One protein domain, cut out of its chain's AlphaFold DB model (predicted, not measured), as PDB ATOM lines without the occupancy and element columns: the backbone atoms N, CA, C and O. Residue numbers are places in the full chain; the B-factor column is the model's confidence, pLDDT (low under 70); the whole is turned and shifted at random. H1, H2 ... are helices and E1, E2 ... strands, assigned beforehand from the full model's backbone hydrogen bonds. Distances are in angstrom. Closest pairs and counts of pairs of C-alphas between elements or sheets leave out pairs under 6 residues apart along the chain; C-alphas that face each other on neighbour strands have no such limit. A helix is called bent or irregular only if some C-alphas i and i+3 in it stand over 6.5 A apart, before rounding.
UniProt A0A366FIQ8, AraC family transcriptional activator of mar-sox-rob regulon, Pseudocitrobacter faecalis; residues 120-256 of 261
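This is residues 120 to 256 of the 261 residues of the protein "AraC family transcriptional activator of mar-sox-rob regulon" of Pseudocitrobacter faecalis (UniProt A0A366FIQ8). One strongly twisted sheet of eight antiparallel strands makes the body, with the long helix H3 and the short H2 over one and the same face. H1 packs on H3, away from the sheet, and the links from E1 to E2 and from E4 to E5 run between the part of the sheet with E1 and E5 and the part with E2 and E4. The 137 printed residues hold three named helices and eight named strands, in the order H1 E1 E2 H2 E3 E4 E5 H3 E6 E7 E8. The sheet is branched at E8, and the class is mixed, helices and strands. The whole is compact, with a radius of gyration of the C-alphas of 14.6 A and spans of 39 by 36 by 30 A.

Find C-alpha 120 at (189.812, 191.122, 190.028), where H1 begins and runs to 124. Go on to E1, residues 128 to 134, 18.0 A; E2, 138 to 143, 14.6 A; H2, 146 to 150; E3, 158 to 164, 19.6 A; and E4, 181 to 186, 16.6 A. E5, residues 195 to 205, 26.8 A, bends by 63 degrees at residue 202. H3, residues 206 to 224, starts at (197.932, 207.305, 196.896), spans 24.4 A and has a kink of 41 degrees near residue 215; it is irregular, with C-alphas 207 and 210 7.4 A apart. Then come E6, 227 to 229; E7, 233 to 239, 19.6 A; and E8, 245 to 255, 29.7 A, ending at (197.383, 184.438, 210.709).

Start at E8: E5 lies on one side, with N 200 and O 250 at 2.8 A, and E7 and E6 on the other, with N 236 and O 249 at 2.9 A and N 255 and O 227 at 2.8 A. E1 is E5's other neighbour, with N 197 and O 132 at 2.8 A. On the other side of E7 from E8 look for E3, with N 161 and O 235 at 2.8 A; E3's other neighbour is E4, with N 162 and O 183 at 2.8 A, and E4's other neighbour is the edge strand E2, with N 140 and O 184 at 2.8 A. E3 and E4 form a hairpin, as do E7 and E8. H3 is on the sheet; its closest C-alphas to E8 are those of Ile 206 and Ile 246, 5.6 A. H2, on the same face, has a height over the sheet of 6.7 A. H1 touches H3, with residues 215 to 220 of H3 alone, closest at the C-alphas of Tyr 120 and Gly 219, 5.4 A. Every O i to N i+4 pair is within hydrogen-bond range in H1 and H2, and 11 of 15 in H3.

The C-alphas farthest apart, of Ile 173 and Thr 191, are 40.4 A from each other. The printed part has no cut; the link from E3 to E4, residues 165 to 180, is long. The pLDDT is under 70 at residue 156, residues 165 to 180 and residues 188 to 193.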
ATOM      1  N   TYR A 120     188.565 190.634 189.430       93.12
ATOM      2  CA  TYR A 120     189.812 191.122 190.028       93.12
ATOM      3  C   TYR A 120     190.975 190.145 189.898       93.12
ATOM      4  O   TYR A 120     192.112 190.558 190.102       93.12
ATOM      5  N   LEU A 121     190.746 188.893 189.496       92.00
ATOM      6  CA  LEU A 121     191.807 187.879 189.459       92.00
ATOM      7  C   LEU A 121     192.965 188.259 188.528       92.00
ATOM      8  O   LEU A 121     194.120 188.000 188.850       92.00
ATOM      9  N   ALA A 122     192.683 188.948 187.419       91.25
ATOM     10  CA  ALA A 122     193.723 189.450 186.519       91.25
ATOM     11  C   ALA A 122     194.593 190.558 187.145       91.25
ATOM     12  O   ALA A 122     195.745 190.722 186.751       91.25
ATOM     13  N   HIS A 123     194.048 191.324 188.094       91.81
ATOM     14  CA  HIS A 123     194.796 192.326 188.857       91.81
ATOM     15  C   HIS A 123     195.585 191.651 189.979       91.81
ATOM     16  O   HIS A 123     196.770 191.914 190.131       91.81
ATOM     17  N   VAL A 124     194.951 190.715 190.694       93.56
ATOM     18  CA  VAL A 124     195.577 189.905 191.749       93.56
ATOM     19  C   VAL A 124     196.800 189.153 191.222       93.56
ATOM     20  O   VAL A 124     197.839 189.176 191.865       93.56
ATOM     21  N   ALA A 125     196.719 188.568 190.025       92.19
ATOM     22  CA  ALA A 125     197.829 187.840 189.405       92.19
ATOM     23  C   ALA A 125     199.066 188.705 189.088       92.19
ATOM     24  O   ALA A 125     200.122 188.161 188.781       92.19
ATOM     25  N   LYS A 126     198.941 190.039 189.121       92.88
ATOM     26  CA  LYS A 126     200.052 190.982 188.918       92.88
ATOM     27  C   LYS A 126     200.664 191.466 190.233       92.88
ATOM     28  O   LYS A 126     201.664 192.176 190.192       92.88
ATOM     29  N   LEU A 127     200.043 191.153 191.370       94.00
ATOM     30  CA  LEU A 127     200.518 191.585 192.676       94.00
ATOM     31  C   LEU A 127     201.660 190.684 193.138       94.00
ATOM     32  O   LEU A 127     201.513 189.466 193.198       94.00
ATOM     33  N   ASP A 128     202.769 191.303 193.524       94.62
ATOM     34  CA  ASP A 128     203.859 190.627 194.219       94.62
ATOM     35  C   ASP A 128     203.559 190.622 195.722       94.62
ATOM     36  O   ASP A 128     203.473 191.681 196.351       94.62
ATOM     37  N   CYS A 129     203.326 189.432 196.276       93.75
ATOM     38  CA  CYS A 129     202.890 189.241 197.654       93.75
ATOM     39  C   CYS A 129     203.860 188.324 198.399       93.75
ATOM     40  O   CYS A 129     204.245 187.272 197.896       93.75
ATOM     41  N   ARG A 130     204.202 188.681 199.638       94.38
ATOM     42  CA  ARG A 130     205.067 187.872 200.507       94.38
ATOM     43  C   ARG A 130     204.605 187.909 201.956       94.38
ATOM     44  O   ARG A 130     204.100 188.930 202.424       94.38
ATOM     45  N   LEU A 131     204.838 186.819 202.678       93.56
ATOM     46  CA  LEU A 131     204.682 186.789 204.129       93.56
ATOM     47  C   LEU A 131     205.892 187.459 204.783       93.56
ATOM     48  O   LEU A 131     207.035 187.079 204.524       93.56
ATOM     49  N   ILE A 132     205.645 188.443 205.642       93.06
ATOM     50  CA  ILE A 132     206.681 189.094 206.448       93.06
ATOM     51  C   ILE A 132     206.294 189.075 207.920       93.06
ATOM     52  O   ILE A 132     205.116 189.012 208.263       93.06
ATOM     53  N   ARG A 133     207.295 189.205 208.792       91.56
ATOM     54  CA  ARG A 133     207.093 189.292 210.237       91.56
ATOM     55  C   ARG A 133     207.721 190.564 210.791       91.56
ATOM     56  O   ARG A 133     208.946 190.688 210.825       91.56
ATOM     57  N   CYS A 134     206.891 191.510 211.222       86.38
ATOM     58  CA  CYS A 134     207.337 192.810 211.728       86.38
ATOM     59  C   CYS A 134     206.400 193.381 212.801       86.38
ATOM     60  O   CYS A 134     205.247 192.964 212.938       86.38
ATOM     61  N   SER A 135     206.926 194.333 213.569       85.62
ATOM     62  CA  SER A 135     206.176 195.158 214.514       85.62
ATOM     63  C   SER A 135     205.404 196.269 213.797       85.62
ATOM     64  O   SER A 135     205.685 196.600 212.643       85.62
ATOM     65  N   ILE A 136     204.407 196.826 214.485       81.75
ATOM     66  CA  ILE A 136     203.697 198.032 214.045       81.75
ATOM     67  C   ILE A 136     204.495 199.250 214.512       81.75
ATOM     68  O   ILE A 136     204.843 199.337 215.689       81.75
ATOM     69  N   ASP A 137     204.762 200.175 213.591       83.69
ATOM     70  CA  ASP A 137     205.433 201.444 213.884       83.69
ATOM     71  C   ASP A 137     204.541 202.358 214.739       83.69
ATOM     72  O   ASP A 137     203.308 202.308 214.665       83.69
ATOM     73  N   LYS A 138     205.151 203.223 215.552       81.69
ATOM     74  CA  LYS A 138     204.405 204.070 216.487       81.69
ATOM     75  C   LYS A 138     203.814 205.293 215.780       81.69
ATOM     76  O   LYS A 138     204.563 206.014 215.112       81.69
ATOM     77  N   PRO A 139     202.512 205.584 215.958       84.38
ATOM     78  CA  PRO A 139     201.893 206.762 215.367       84.38
ATOM     79  C   PRO A 139     202.418 208.046 216.014       84.38
ATOM     80  O   PRO A 139     202.438 208.171 217.238       84.38
ATOM     81  N   ILE A 140     202.814 209.009 215.181       83.12
ATOM     82  CA  ILE A 140     203.262 210.348 215.603       83.12
ATOM     83  C   ILE A 140     202.187 211.413 215.401       83.12
ATOM     84  O   ILE A 140     202.136 212.397 216.133       83.12
ATOM     85  N   MET A 141     201.319 211.214 214.412       79.25
ATOM     86  CA  MET A 141     200.196 212.090 214.112       79.25
ATOM     87  C   MET A 141     199.064 211.260 213.537       79.25
ATOM     88  O   MET A 141     199.328 210.265 212.870       79.25
ATOM     89  N   SER A 142     197.825 211.689 213.747       83.12
ATOM     90  CA  SER A 142     196.649 211.067 213.146       83.12
ATOM     91  C   SER A 142     195.730 212.129 212.563       83.12
ATOM     92  O   SER A 142     195.433 213.105 213.249       83.12
ATOM     93  N   SER A 143     195.237 211.921 211.348       81.75
ATOM     94  CA  SER A 143     194.177 212.740 210.759       81.75
ATOM     95  C   SER A 143     193.147 211.862 210.063       81.75
ATOM     96  O   SER A 143     193.429 210.741 209.648       81.75
ATOM     97  N   VAL A 144     191.931 212.379 209.942       77.38
ATOM     98  CA  VAL A 144     190.880 211.785 209.112       77.38
ATOM     99  C   VAL A 144     191.018 212.126 207.630       77.38
ATOM    100  O   VAL A 144     190.400 211.502 206.768       77.38
ATOM    101  N   ASN A 145     191.851 213.117 207.329       80.50
ATOM    102  CA  ASN A 145     192.144 213.568 205.990       80.50
ATOM    103  C   ASN A 145     193.518 213.045 205.575       80.50
ATOM    104  O   ASN A 145     194.544 213.420 206.144       80.50
ATOM    105  N   ILE A 146     193.538 212.193 204.552       81.00
ATOM    106  CA  ILE A 146     194.784 211.637 204.023       81.00
ATOM    107  C   ILE A 146     195.729 212.744 203.541       81.00
ATOM    108  O   ILE A 146     196.932 212.641 203.764       81.00
ATOM    109  N   ALA A 147     195.182 213.837 202.990       83.44
ATOM    110  CA  ALA A 147     195.957 214.957 202.473       83.44
ATOM    111  C   ALA A 147     196.770 215.656 203.575       83.44
ATOM    112  O   ALA A 147     197.925 216.016 203.355       83.44
ATOM    113  N   GLU A 148     196.201 215.802 204.775       82.44
ATOM    114  CA  GLU A 148     196.893 216.398 205.926       82.44
ATOM    115  C   GLU A 148     198.070 215.533 206.379       82.44
ATOM    116  O   GLU A 148     199.137 216.051 206.700       82.44
ATOM    117  N   VAL A 149     197.910 214.207 206.358       80.75
ATOM    118  CA  VAL A 149     199.003 213.287 206.691       80.75
ATOM    119  C   VAL A 149     200.086 213.332 205.617       80.75
ATOM    120  O   VAL A 149     201.271 213.421 205.938       80.75
ATOM    121  N   THR A 150     199.702 213.341 204.340       82.00
ATOM    122  CA  THR A 150     200.659 213.355 203.228       82.00
ATOM    123  C   THR A 150     201.422 214.664 203.082       82.00
ATOM    124  O   THR A 150     202.565 214.639 202.643       82.00
ATOM    125  N   GLN A 151     200.847 215.802 203.484       83.50
ATOM    126  CA  GLN A 151     201.536 217.101 203.461       83.50
ATOM    127  C   GLN A 151     202.755 217.162 204.396       83.50
ATOM    128  O   GLN A 151     203.630 218.001 204.207       83.50
ATOM    129  N   ASN A 152     202.833 216.271 205.388       80.75
ATOM    130  CA  ASN A 152     203.937 216.211 206.348       80.75
ATOM    131  C   ASN A 152     205.094 215.300 205.891       80.75
ATOM    132  O   ASN A 152     206.065 215.109 206.622       80.75
ATOM    133  N   ILE A 153     205.007 214.737 204.683       81.62
ATOM    134  CA  ILE A 153     206.021 213.851 204.109       81.62
ATOM    135  C   ILE A 153     207.107 214.694 203.446       81.62
ATOM    136  O   ILE A 153     206.853 215.430 202.495       81.62
ATOM    137  N   GLN A 154     208.348 214.549 203.908       77.56
ATOM    138  CA  GLN A 154     209.484 215.178 203.232       77.56
ATOM    139  C   GLN A 154     209.812 214.470 201.902       77.56
ATOM    140  O   GLN A 154     209.706 213.236 201.827       77.56
ATOM    141  N   PRO A 155     210.269 215.208 200.869       74.38
ATOM    142  CA  PRO A 155     210.714 214.628 199.603       74.38
ATOM    143  C   PRO A 155     211.763 213.533 199.811       74.38
ATOM    144  O   PRO A 155     212.656 213.675 200.643       74.38
ATOM    145  N   ALA A 156     211.659 212.443 199.045       69.69
ATOM    146  CA  ALA A 156     212.549 211.280 199.119       69.69
ATOM    147  C   ALA A 156     212.598 210.539 200.478       69.69
ATOM    148  O   ALA A 156     213.372 209.592 200.617       69.69
ATOM    149  N   GLY A 157     211.761 210.903 201.457       75.88
ATOM    150  CA  GLY A 157     211.607 210.144 202.698       75.88
ATOM    151  C   GLY A 157     210.701 208.921 202.522       75.88
ATOM    152  O   GLY A 157     209.736 208.952 201.754       75.88
ATOM    153  N   LEU A 158     211.013 207.846 203.250       81.31
ATOM    154  CA  LEU A 158     210.181 206.650 203.366       81.31
ATOM    155  C   LEU A 158     209.444 206.687 204.704       81.31
ATOM    156  O   LEU A 158     210.077 206.789 205.753       81.31
ATOM    157  N   TYR A 159     208.121 206.566 204.663       85.19
ATOM    158  CA  TYR A 159     207.271 206.652 205.845       85.19
ATOM    159  C   TYR A 159     206.335 205.453 205.943       85.19
ATOM    160  O   TYR A 159     205.962 204.838 204.939       85.19
ATOM    161  N   SER A 160     205.920 205.151 207.169       85.94
ATOM    162  CA  SER A 160     204.819 204.236 207.449       85.94
ATOM    163  C   SER A 160     203.555 205.020 207.742       85.94
ATOM    164  O   SER A 160     203.592 205.990 208.495       85.94
ATOM    165  N   MET A 161     202.429 204.567 207.206       86.69
ATOM    166  CA  MET A 161     201.116 205.098 207.536       86.69
ATOM    167  C   MET A 161     200.187 203.969 207.967       86.69
ATOM    168  O   MET A 161     199.992 203.006 207.229       86.69
ATOM    169  N   LEU A 162     199.597 204.089 209.152       82.44
ATOM    170  CA  LEU A 162     198.551 203.178 209.606       82.44
ATOM    171  C   LEU A 162     197.216 203.641 209.053       82.44
ATOM    172  O   LEU A 162     196.883 204.823 209.144       82.44
ATOM    173  N   ILE A 163     196.439 202.694 208.549       83.19
ATOM    174  CA  ILE A 163     195.035 202.904 208.221       83.19
ATOM    175  C   ILE A 163     194.221 202.247 209.328       83.19
ATOM    176  O   ILE A 163     194.181 201.018 209.454       83.19
ATOM    177  N   THR A 164     193.585 203.079 210.149       70.25
ATOM    178  CA  THR A 164     192.731 202.643 211.258       70.25
ATOM    179  C   THR A 164     191.311 203.174 211.072       70.25
ATOM    180  O   THR A 164     191.111 204.196 210.417       70.25
ATOM    181  N   ASN A 165     190.322 202.486 211.658       55.84
ATOM    182  CA  ASN A 165     188.893 202.680 211.384       55.84
ATOM    183  C   ASN A 165     188.567 202.529 209.898       55.84
ATOM    184  O   ASN A 165     188.677 203.464 209.120       55.84
ATOM    185  N   VAL A 166     188.127 201.342 209.502       51.81
ATOM    186  CA  VAL A 166     187.637 201.107 208.143       51.81
ATOM    187  C   VAL A 166     186.137 201.471 208.109       51.81
ATOM    188  O   VAL A 166     185.485 201.278 209.133       51.81
ATOM    189  N   LYS A 167     185.607 202.028 207.000       42.75
ATOM    190  CA  LYS A 167     184.181 201.990 206.584       42.75
ATOM    191  C   LYS A 167     184.035 202.061 205.072       42.75
ATOM    192  O   LYS A 167     184.481 203.017 204.462       42.75
ATOM    193  N   TYR A 168     183.465 201.006 204.479       46.97
ATOM    194  CA  TYR A 168     183.256 200.889 203.036       46.97
ATOM    195  C   TYR A 168     181.767 200.918 202.728       46.97
ATOM    196  O   TYR A 168     180.993 200.144 203.296       46.97
ATOM    197  N   ASP A 169     181.421 201.771 201.778       39.47
ATOM    198  CA  ASP A 169     180.207 201.671 200.992       39.47
ATOM    199  C   ASP A 169     180.397 200.627 199.875       39.47
ATOM    200  O   ASP A 169     181.505 200.405 199.377       39.47
ATOM    201  N   GLU A 170     179.314 199.967 199.492       41.34
ATOM    202  CA  GLU A 170     179.275 198.911 198.483       41.34
ATOM    203  C   GLU A 170     179.803 199.357 197.111       41.34
ATOM    204  O   GLU A 170     180.326 198.530 196.353       41.34
ATOM    205  N   GLU A 171     179.720 200.656 196.815       43.97
ATOM    206  CA  GLU A 171     180.153 201.246 195.549       43.97
ATOM    207  C   GLU A 171     181.549 201.907 195.647       43.97
ATOM    208  O   GLU A 171     182.276 202.018 194.651       43.97
ATOM    209  N   PHE A 172     182.003 202.235 196.865       48.47
ATOM    210  CA  PHE A 172     183.155 203.104 197.162       48.47
ATOM    211  C   PHE A 172     183.097 204.457 196.435       48.47
ATOM    212  O   PHE A 172     184.126 204.990 196.014       48.47
ATOM    213  N   ILE A 173     181.892 204.978 196.221       40.41
ATOM    214  CA  ILE A 173     181.690 206.194 195.433       40.41
ATOM    215  C   ILE A 173     181.864 207.445 196.306       40.41
ATOM    216  O   ILE A 173     182.302 208.472 195.792       40.41
ATOM    217  N   THR A 174     181.665 207.360 197.631       38.44
ATOM    218  CA  THR A 174     181.862 208.496 198.550       38.44
ATOM    219  C   THR A 174     182.312 208.074 199.959       38.44
ATOM    220  O   THR A 174     181.624 207.335 200.656       38.44
ATOM    221  N   ASN A 175     183.441 208.623 200.432       40.38
ATOM    222  CA  ASN A 175     183.941 208.526 201.822       40.38
ATOM    223  C   ASN A 175     183.084 209.324 202.844       40.38
ATOM    224  O   ASN A 175     183.584 209.746 203.883       40.38
ATOM    225  N   SER A 176     181.812 209.605 202.548       38.22
ATOM    226  CA  SER A 176     181.016 210.621 203.251       38.22
ATOM    227  C   SER A 176     180.422 210.170 204.588       38.22
ATOM    228  O   SER A 176     180.135 211.019 205.428       38.22
ATOM    229  N   ASP A 177     180.259 208.863 204.824       45.75
ATOM    230  CA  ASP A 177     179.408 208.400 205.930       45.75
ATOM    231  C   ASP A 177     180.164 207.917 207.178       45.75
ATOM    232  O   ASP A 177     179.538 207.817 208.235       45.75
ATOM    233  N   VAL A 178     181.482 207.653 207.109       52.53
ATOM    234  CA  VAL A 178     182.410 207.584 208.265       52.53
ATOM    235  C   VAL A 178     183.841 207.864 207.831       52.53
ATOM    236  O   VAL A 178     184.331 207.333 206.839       52.53
ATOM    237  N   MET A 179     184.525 208.640 208.661       55.50
ATOM    238  CA  MET A 179     185.893 209.078 208.452       55.50
ATOM    239  C   MET A 179     186.908 207.953 208.723       55.50
ATOM    240  O   MET A 179     186.999 207.457 209.851       55.50
ATOM    241  N   LEU A 180     187.686 207.574 207.701       68.62
ATOM    242  CA  LEU A 180     188.936 206.822 207.876       68.62
ATOM    243  C   LEU A 180     189.890 207.647 208.742       68.62
ATOM    244  O   LEU A 180     189.829 208.870 208.700       68.62
ATOM    245  N   SER A 181     190.779 207.005 209.496       73.75
ATOM    246  CA  SER A 181     191.871 207.714 210.169       73.75
ATOM    247  C   SER A 181     193.216 207.151 209.746       73.75
ATOM    248  O   SER A 181     193.440 205.939 209.715       73.75
ATOM    249  N   TYR A 182     194.109 208.063 209.416       84.44
ATOM    250  CA  TYR A 182     195.436 207.807 208.906       84.44
ATOM    251  C   TYR A 182     196.427 208.292 209.939       84.44
ATOM    252  O   TYR A 182     196.308 209.429 210.399       84.44
ATOM    253  N   ALA A 183     197.395 207.458 210.301       83.44
ATOM    254  CA  ALA A 183     198.438 207.864 211.225       83.44
ATOM    255  C   ALA A 183     199.826 207.720 210.608       83.44
ATOM    256  O   ALA A 183     200.230 206.603 210.284       83.44
ATOM    257  N   LEU A 184     200.560 208.829 210.460       85.50
ATOM    258  CA  LEU A 184     201.975 208.771 210.086       85.50
ATOM    259  C   LEU A 184     202.747 208.170 211.251       85.50
ATOM    260  O   LEU A 184     202.462 208.482 212.410       85.50
ATOM    261  N   CYS A 185     203.715 207.318 210.948       84.75
ATOM    262  CA  CYS A 185     204.480 206.594 211.947       84.75
ATOM    263  C   CYS A 185     205.978 206.743 211.738       84.75
ATOM    264  O   CYS A 185     206.448 206.969 210.620       84.75
ATOM    265  N   ILE A 186     206.706 206.554 212.834       78.75
ATOM    266  CA  ILE A 186     208.163 206.444 212.855       78.75
ATOM    267  C   ILE A 186     208.562 205.051 213.324       78.75
ATOM    268  O   ILE A 186     207.880 204.444 214.153       78.75
ATOM    269  N   GLU A 187     209.672 204.566 212.784       72.62
ATOM    270  CA  GLU A 187     210.255 203.294 213.188       72.62
ATOM    271  C   GLU A 187     210.700 203.388 214.655       72.62
ATOM    272  O   GLU A 187     211.460 204.281 215.039       72.62
ATOM    273  N   GLU A 188     210.177 202.502 215.502       64.88
ATOM    274  CA  GLU A 188     210.539 202.437 216.918       64.88
ATOM    275  C   GLU A 188     211.482 201.244 217.125       64.88
ATOM    276  O   GLU A 188     211.142 200.107 216.812       64.88
ATOM    277  N   ASN A 189     212.671 201.493 217.684       56.59
ATOM    278  CA  ASN A 189     213.722 200.488 217.920       56.59
ATOM    279  C   ASN A 189     213.372 199.436 219.003       56.59
ATOM    280  O   ASN A 189     214.270 198.774 219.526       56.59
ATOM    281  N   GLN A 190     212.103 199.286 219.394       58.41
ATOM    282  CA  GLN A 190     211.705 198.391 220.481       58.41
ATOM    283  C   GLN A 190     211.134 197.054 219.999       58.41
ATOM    284  O   GLN A 190     210.349 196.958 219.058       58.41
ATOM    285  N   THR A 191     211.532 196.007 220.722       52.47
ATOM    286  CA  THR A 191     211.099 194.607 220.640       52.47
ATOM    287  C   THR A 191     209.639 194.433 221.070       52.47
ATOM    288  O   THR A 191     209.369 193.910 222.149       52.47
ATOM    289  N   SER A 192     208.686 194.893 220.264       59.69
ATOM    290  CA  SER A 192     207.269 194.543 220.436       59.69
ATOM    291  C   SER A 192     206.946 193.166 219.837       59.69
ATOM    292  O   SER A 192     207.722 192.615 219.046       59.69
ATOM    293  N   ASP A 193     205.799 192.599 220.228       69.62
ATOM    294  CA  ASP A 193     205.278 191.343 219.682       69.62
ATOM    295  C   ASP A 193     205.144 191.438 218.155       69.62
ATOM    296  O   ASP A 193     204.355 192.216 217.614       69.62
ATOM    297  N   LYS A 194     205.945 190.642 217.439       83.06
ATOM    298  CA  LYS A 194     205.933 190.623 215.974       83.06
ATOM    299  C   LYS A 194     204.744 189.817 215.463       83.06
ATOM    300  O   LYS A 194     204.662 188.614 215.731       83.06
ATOM    301  N   LEU A 195     203.914 190.462 214.649       87.31
ATOM    302  CA  LEU A 195     202.813 189.839 213.915       87.31
ATOM    303  C   LEU A 195     203.270 189.386 212.526       87.31
ATOM    304  O   LEU A 195     204.250 189.910 211.986       87.31
ATOM    305  N   ASP A 196     202.536 188.436 211.958       93.12
ATOM    306  CA  ASP A 196     202.676 188.036 210.563       93.12
ATOM    307  C   ASP A 196     201.794 188.918 209.668       93.12
ATOM    308  O   ASP A 196     200.665 189.282 210.017       93.12
ATOM    309  N   TRP A 197     202.315 189.274 208.498       93.88
ATOM    310  CA  TRP A 197     201.668 190.179 207.556       93.88
ATOM    311  C   TRP A 197     201.786 189.658 206.136       93.88
ATOM    312  O   TRP A 197     202.855 189.218 205.714       93.88
ATOM    313  N   ILE A 198     200.722 189.838 205.363       95.25
ATOM    314  CA  ILE A 198     200.819 189.818 203.908       95.25
ATOM    315  C   ILE A 198     201.314 191.184 203.469       95.25
ATOM    316  O   ILE A 198     200.623 192.179 203.677       95.25
ATOM    317  N   SER A 199     202.503 191.232 202.877       95.88
ATOM    318  CA  SER A 199     203.074 192.425 202.261       95.88
ATOM    319  C   SER A 199     202.875 192.355 200.756       95.88
ATOM    320  O   SER A 199     203.362 191.420 200.124       95.88
ATOM    321  N   ILE A 200     202.200 193.352 200.195       96.62
ATOM    322  CA  ILE A 200     201.981 193.520 198.761       96.62
ATOM    323  C   ILE A 200     202.875 194.657 198.269       96.62
ATOM    324  O   ILE A 200     202.712 195.792 198.721       96.62
ATOM    325  N   THR A 201     203.799 194.370 197.354       96.44
ATOM    326  CA  THR A 201     204.642 195.385 196.706       96.44
ATOM    327  C   THR A 201     203.817 196.153 195.674       96.44
ATOM    328  O   THR A 201     203.144 195.551 194.837       96.44
ATOM    329  N   LEU A 202     203.860 197.484 195.722       94.69
ATOM    330  CA  LEU A 202     203.085 198.371 194.850       94.69
ATOM    331  C   LEU A 202     203.957 199.508 194.303       94.69
ATOM    332  O   LEU A 202     205.024 199.819 194.827       94.69
ATOM    333  N   ASN A 203     203.488 200.141 193.231       93.19
ATOM    334  CA  ASN A 203     204.046 201.390 192.716       93.19
ATOM    335  C   ASN A 203     202.907 202.258 192.173       93.19
ATOM    336  O   ASN A 203     202.817 202.516 190.976       93.19
ATOM    337  N   GLU A 204     201.998 202.629 193.069       92.88
ATOM    338  CA  GLU A 204     200.742 203.299 192.738       92.88
ATOM    339  C   GLU A 204     200.631 204.633 193.472       92.88
ATOM    340  O   GLU A 204     201.087 204.761 194.611       92.88
ATOM    341  N   ASN A 205     200.005 205.624 192.839       91.94
ATOM    342  CA  ASN A 205     199.698 206.889 193.500       91.94
ATOM    343  C   ASN A 205     198.699 206.649 194.649       91.94
ATOM    344  O   ASN A 205     197.816 205.792 194.550       91.94
ATOM    345  N   ILE A 206     198.835 207.395 195.745       89.06
ATOM    346  CA  ILE A 206     197.932 207.305 196.896       89.06
ATOM    347  C   ILE A 206     196.460 207.571 196.543       89.06
ATOM    348  O   ILE A 206     195.574 207.001 197.179       89.06
ATOM    349  N   ASP A 207     196.185 208.333 195.484       88.50
ATOM    350  CA  ASP A 207     194.835 208.568 194.961       88.50
ATOM    351  C   ASP A 207     194.149 207.262 194.508       88.50
ATOM    352  O   ASP A 207     192.923 207.136 194.559       88.50
ATOM    353  N   ASN A 208     194.932 206.236 194.148       89.75
ATOM    354  CA  ASN A 208     194.435 204.909 193.778       89.75
ATOM    355  C   ASN A 208     194.145 204.001 194.990       89.75
ATOM    356  O   ASN A 208     193.712 202.859 194.799       89.75
ATOM    357  N   LEU A 209     194.346 204.468 196.232       88.06
ATOM    358  CA  LEU A 209     194.207 203.660 197.453       88.06
ATOM    359  C   LEU A 209     192.877 202.901 197.517       88.06
ATOM    360  O   LEU A 209     192.857 201.705 197.802       88.06
ATOM    361  N   THR A 210     191.775 203.569 197.181       84.56
ATOM    362  CA  THR A 210     190.430 202.982 197.160       84.56
ATOM    363  C   THR A 210     190.342 201.781 196.214       84.56
ATOM    364  O   THR A 210     189.749 200.751 196.544       84.56
ATOM    365  N   HIS A 211     190.939 201.882 195.025       87.50
ATOM    366  CA  HIS A 211     190.951 200.791 194.053       87.50
ATOM    367  C   HIS A 211     191.859 199.641 194.505       87.50
ATOM    368  O   HIS A 211     191.464 198.479 194.435       87.50
ATOM    369  N   ILE A 212     193.040 199.951 195.040       90.56
ATOM    370  CA  ILE A 212     193.977 198.956 195.586       90.56
ATOM    371  C   ILE A 212     193.296 198.140 196.686       90.56
ATOM    372  O   ILE A 212     193.314 196.909 196.675       90.56
ATOM    373  N   GLN A 213     192.611 198.826 197.593       89.75
ATOM    374  CA  GLN A 213     191.832 198.226 198.664       89.75
ATOM    375  C   GLN A 213     190.737 197.278 198.157       89.75
ATOM    376  O   GLN A 213     190.597 196.173 198.686       89.75
ATOM    377  N   LYS A 214     190.004 197.655 197.096       88.62
ATOM    378  CA  LYS A 214     189.046 196.761 196.416       88.62
ATOM    379  C   LYS A 214     189.719 195.470 195.959       88.62
ATOM    380  O   LYS A 214     189.209 194.384 196.243       88.62
ATOM    381  N   VAL A 215     190.842 195.586 195.253       92.75
ATOM    382  CA  VAL A 215     191.564 194.433 194.700       92.75
ATOM    383  C   VAL A 215     192.089 193.536 195.819       92.75
ATOM    384  O   VAL A 215     191.926 192.319 195.736       92.75
ATOM    385  N   ILE A 216     192.637 194.110 196.892       93.81
ATOM    386  CA  ILE A 216     193.151 193.348 198.035       93.81
ATOM    387  C   ILE A 216     192.010 192.618 198.754       93.81
ATOM    388  O   ILE A 216     192.006 191.391 198.823       93.81
ATOM    389  N   TYR A 217     191.006 193.342 199.249       92.31
ATOM    390  CA  TYR A 217     189.983 192.772 200.131       92.31
ATOM    391  C   TYR A 217     188.939 191.922 199.411       92.31
ATOM    392  O   TYR A 217     188.453 190.939 199.967       92.31
ATOM    393  N   ALA A 218     188.556 192.292 198.188       91.88
ATOM    394  CA  ALA A 218     187.551 191.549 197.437       91.88
ATOM    395  C   ALA A 218     188.168 190.545 196.452       91.88
ATOM    396  O   ALA A 218     187.436 189.693 195.953       91.88
ATOM    397  N   GLY A 219     189.467 190.644 196.158       93.56
ATOM    398  CA  GLY A 219     190.191 189.770 195.233       93.56
ATOM    399  C   GLY A 219     191.260 188.933 195.928       93.56
ATOM    400  O   GLY A 219     191.073 187.731 196.091       93.56
ATOM    401  N   LEU A 220     192.370 189.553 196.333       94.94
ATOM    402  CA  LEU A 220     193.558 188.863 196.848       94.94
ATOM    403  C   LEU A 220     193.257 188.023 198.092       94.94
ATOM    404  O   LEU A 220     193.457 186.817 198.041       94.94
ATOM    405  N   LEU A 221     192.759 188.626 199.178       93.69
ATOM    406  CA  LEU A 221     192.610 187.941 200.473       93.69
ATOM    407  C   LEU A 221     191.698 186.698 200.402       93.69
ATOM    408  O   LEU A 221     192.113 185.654 200.904       93.69
ATOM    409  N   PRO A 222     190.520 186.738 199.736       93.44
ATOM    410  CA  PRO A 222     189.740 185.526 199.474       93.44
ATOM    411  C   PRO A 222     190.439 184.511 198.559       93.44
ATOM    412  O   PRO A 222     190.163 183.323 198.660       93.44
ATOM    413  N   SER A 223     191.306 184.958 197.640       93.12
ATOM    414  CA  SER A 223     192.007 184.056 196.708       93.12
ATOM    415  C   SER A 223     193.110 183.262 197.402       93.12
ATOM    416  O   SER A 223     193.299 182.093 197.084       93.12
ATOM    417  N   ILE A 224     193.824 183.889 198.342       91.75
ATOM    418  CA  ILE A 224     194.871 183.236 199.145       91.75
ATOM    419  C   ILE A 224     194.316 182.525 200.386       91.75
ATOM    420  O   ILE A 224     195.021 181.729 200.990       91.75
ATOM    421  N   GLY A 225     193.068 182.805 200.777       89.56
ATOM    422  CA  GLY A 225     192.390 182.110 201.873       89.56
ATOM    423  C   GLY A 225     193.049 182.310 203.240       89.56
ATOM    424  O   GLY A 225     193.232 181.347 203.975       89.56
ATOM    425  N   ILE A 226     193.423 183.545 203.585       90.81
ATOM    426  CA  ILE A 226     194.021 183.860 204.894       90.81
ATOM    427  C   ILE A 226     192.970 184.201 205.958       90.81
ATOM    428  O   ILE A 226     191.851 184.616 205.650       90.81
ATOM    429  N   THR A 227     193.378 184.180 207.225       92.38
ATOM    430  CA  THR A 227     192.646 184.859 208.298       92.38
ATOM    431  C   THR A 227     193.323 186.184 208.643       92.38
ATOM    432  O   THR A 227     194.479 186.222 209.052       92.38
ATOM    433  N   ARG A 228     192.612 187.305 208.480       92.19
ATOM    434  CA  ARG A 228     193.093 188.648 208.837       92.19
ATOM    435  C   ARG A 228     192.834 188.930 210.317       92.19
ATOM    436  O   ARG A 228     191.719 188.743 210.799       92.19
ATOM    437  N   LEU A 229     193.819 189.476 211.020       89.69
ATOM    438  CA  LEU A 229     193.665 189.907 212.413       89.69
ATOM    439  C   LEU A 229     192.969 191.270 212.506       89.69
ATOM    440  O   LEU A 229     193.060 192.103 211.602       89.69
ATOM    441  N   ARG A 230     192.282 191.545 213.615       84.88
ATOM    442  CA  ARG A 230     191.669 192.847 213.917       84.88
ATOM    443  C   ARG A 230     192.730 193.861 214.356       84.88
ATOM    444  O   ARG A 230     192.764 194.299 215.497       84.88
ATOM    445  N   ALA A 231     193.569 194.255 213.409       83.88
ATOM    446  CA  ALA A 231     194.580 195.293 213.554       83.88
ATOM    447  C   ALA A 231     194.541 196.259 212.348       83.88
ATOM    448  O   ALA A 231     193.858 195.958 211.355       83.88
ATOM    449  N   PRO A 232     195.194 197.434 212.437       85.62
ATOM    450  CA  PRO A 232     195.361 198.351 211.312       85.62
ATOM    451  C   PRO A 232     196.068 197.714 210.118       85.62
ATOM    452  O   PRO A 232     196.939 196.864 210.294       85.62
ATOM    453  N   ASP A 233     195.734 198.186 208.921       90.94
ATOM    454  CA  ASP A 233     196.594 197.963 207.757       90.94
ATOM    455  C   ASP A 233     197.745 198.975 207.782       90.94
ATOM    456  O   ASP A 233     197.607 200.067 208.345       90.94
ATOM    457  N   VAL A 234     198.870 198.633 207.155       91.38
ATOM    458  CA  VAL A 234     200.043 199.517 207.072       91.38
ATOM    459  C   VAL A 234     200.377 199.800 205.616       91.38
ATOM    460  O   VAL A 234     200.550 198.876 204.828       91.38
ATOM    461  N   LEU A 235     200.529 201.072 205.269       92.62
ATOM    462  CA  LEU A 235     201.112 201.498 204.005       92.62
ATOM    463  C   LEU A 235     202.553 201.947 204.215       92.62
ATOM    464  O   LEU A 235     202.831 202.724 205.129       92.62
ATOM    465  N   LYS A 236     203.458 201.522 203.336       92.00
ATOM    466  CA  LYS A 236     204.757 202.179 203.164       92.00
ATOM    467  C   LYS A 236     204.640 203.157 202.009       92.00
ATOM    468  O   LYS A 236     204.329 202.752 200.886       92.00
ATOM    469  N   ILE A 237     204.886 204.430 202.278       92.00
ATOM    470  CA  ILE A 237     204.705 205.519 201.319       92.00
ATOM    471  C   ILE A 237     205.995 206.315 201.150       92.00
ATOM    472  O   ILE A 237     206.777 206.462 202.090       92.00
ATOM    473  N   LYS A 238     206.208 206.838 199.945       90.81
ATOM    474  CA  LYS A 238     207.316 207.743 199.623       90.81
ATOM    475  C   LYS A 238     206.807 208.930 198.820       90.81
ATOM    476  O   LYS A 238     205.899 208.766 198.008       90.81
ATOM    477  N   SER A 239     207.426 210.093 198.984       88.06
ATOM    478  CA  SER A 239     207.240 211.203 198.044       88.06
ATOM    479  C   SER A 239     208.183 211.033 196.856       88.06
ATOM    480  O   SER A 239     209.388 210.835 197.045       88.06
ATOM    481  N   ASN A 240     207.664 211.141 195.635       81.69
ATOM    482  CA  ASN A 240     208.493 211.227 194.436       81.69
ATOM    483  C   ASN A 240     209.088 212.642 194.267       81.69
ATOM    484  O   ASN A 240     208.837 213.541 195.073       81.69
ATOM    485  N   GLN A 241     209.898 212.833 193.220       77.00
ATOM    486  CA  GLN A 241     210.555 214.116 192.923       77.00
ATOM    487  C   GLN A 241     209.574 215.237 192.539       77.00
ATOM    488  O   GLN A 241     209.935 216.406 192.623       77.00
ATOM    489  N   LEU A 242     208.348 214.890 192.141       78.38
ATOM    490  CA  LEU A 242     207.272 215.821 191.793       78.38
ATOM    491  C   LEU A 242     206.382 216.166 193.003       78.38
ATOM    492  O   LEU A 242     205.439 216.937 192.860       78.38
ATOM    493  N   GLY A 243     206.677 215.616 194.188       78.19
ATOM    494  CA  GLY A 243     205.884 215.810 195.406       78.19
ATOM    495  C   GLY A 243     204.658 214.899 195.517       78.19
ATOM    496  O   GLY A 243     203.877 215.039 196.454       78.19
ATOM    497  N   GLU A 244     204.473 213.957 194.589       86.00
ATOM    498  CA  GLU A 244     203.369 212.999 194.645       86.00
ATOM    499  C   GLU A 244     203.703 211.856 195.602       86.00
ATOM    500  O   GLU A 244     204.830 211.343 195.633       86.00
ATOM    501  N   VAL A 245     202.700 211.411 196.355       89.50
ATOM    502  CA  VAL A 245     202.858 210.314 197.307       89.50
ATOM    503  C   VAL A 245     202.530 208.988 196.639       89.50
ATOM    504  O   VAL A 245     201.428 208.767 196.140       89.50
ATOM    505  N   ILE A 246     203.507 208.086 196.660       92.94
ATOM    506  CA  ILE A 246     203.431 206.756 196.063       92.94
ATOM    507  C   ILE A 246     203.379 205.713 197.174       92.94
ATOM    508  O   ILE A 246     204.210 205.720 198.088       92.94
ATOM    509  N   ILE A 247     202.441 204.778 197.057       93.81
ATOM    510  CA  ILE A 247     202.367 203.571 197.872       93.81
ATOM    511  C   ILE A 247     203.365 202.557 197.313       93.81
ATOM    512  O   ILE A 247     203.271 202.139 196.160       93.81
ATOM    513  N   THR A 248     204.319 202.171 198.155       94.31
ATOM    514  CA  THR A 248     205.377 201.199 197.836       94.31
ATOM    515  C   THR A 248     205.082 199.810 198.379       94.31
ATOM    516  O   THR A 248     205.437 198.815 197.756       94.31
ATOM    517  N   GLU A 249     204.401 199.731 199.522       95.06
ATOM    518  CA  GLU A 249     203.915 198.470 200.071       95.06
ATOM    519  C   GLU A 249     202.564 198.674 200.764       95.06
ATOM    520  O   GLU A 249     202.346 199.693 201.424       95.06
ATOM    521  N   TYR A 250     201.685 197.679 200.657       95.44
ATOM    522  CA  TYR A 250     200.455 197.550 201.442       95.44
ATOM    523  C   TYR A 250     200.566 196.297 202.302       95.44
ATOM    524  O   TYR A 250     200.812 195.213 201.778       95.44
ATOM    525  N   ARG A 251     200.377 196.414 203.615       94.81
ATOM    526  CA  ARG A 251     200.505 195.299 204.554       94.81
ATOM    527  C   ARG A 251     199.192 195.035 205.276       94.81
ATOM    528  O   ARG A 251     198.602 195.949 205.853       94.81
ATOM    529  N   VAL A 252     198.772 193.773 205.268       93.44
ATOM    530  CA  VAL A 252     197.566 193.282 205.949       93.44
ATOM    531  C   VAL A 252     197.981 192.317 207.063       93.44
ATOM    532  O   VAL A 252     198.676 191.342 206.767       93.44
ATOM    533  N   PRO A 253     197.567 192.539 208.323       92.31
ATOM    534  CA  PRO A 253     197.929 191.662 209.433       92.31
ATOM    535  C   PRO A 253     197.157 190.346 209.334       92.31
ATOM    536  O   PRO A 253     195.934 190.349 209.160       92.31
ATOM    537  N   CYS A 254     197.838 189.215 209.467       92.81
ATOM    538  CA  CYS A 254     197.240 187.908 209.221       92.81
ATOM    539  C   CYS A 254     197.731 186.822 210.177       92.81
ATOM    540  O   CYS A 254     198.794 186.930 210.781       92.81
ATOM    541  N   VAL A 255     196.945 185.755 210.262       88.31
ATOM    542  CA  VAL A 255     197.383 184.438 210.709       88.31
ATOM    543  C   VAL A 255     197.622 183.619 209.439       88.31
ATOM    544  O   VAL A 255     196.668 183.403 208.682       88.31
ATOM    545  N   PRO A 256     198.868 183.214 209.143       70.44
ATOM    546  CA  PRO A 256     199.139 182.368 207.997       70.44
ATOM    547  C   PRO A 256     198.578 180.971 208.264       70.44
ATOM    548  O   PRO A 256     198.970 180.300 209.218       70.44
TER     549      PRO A 256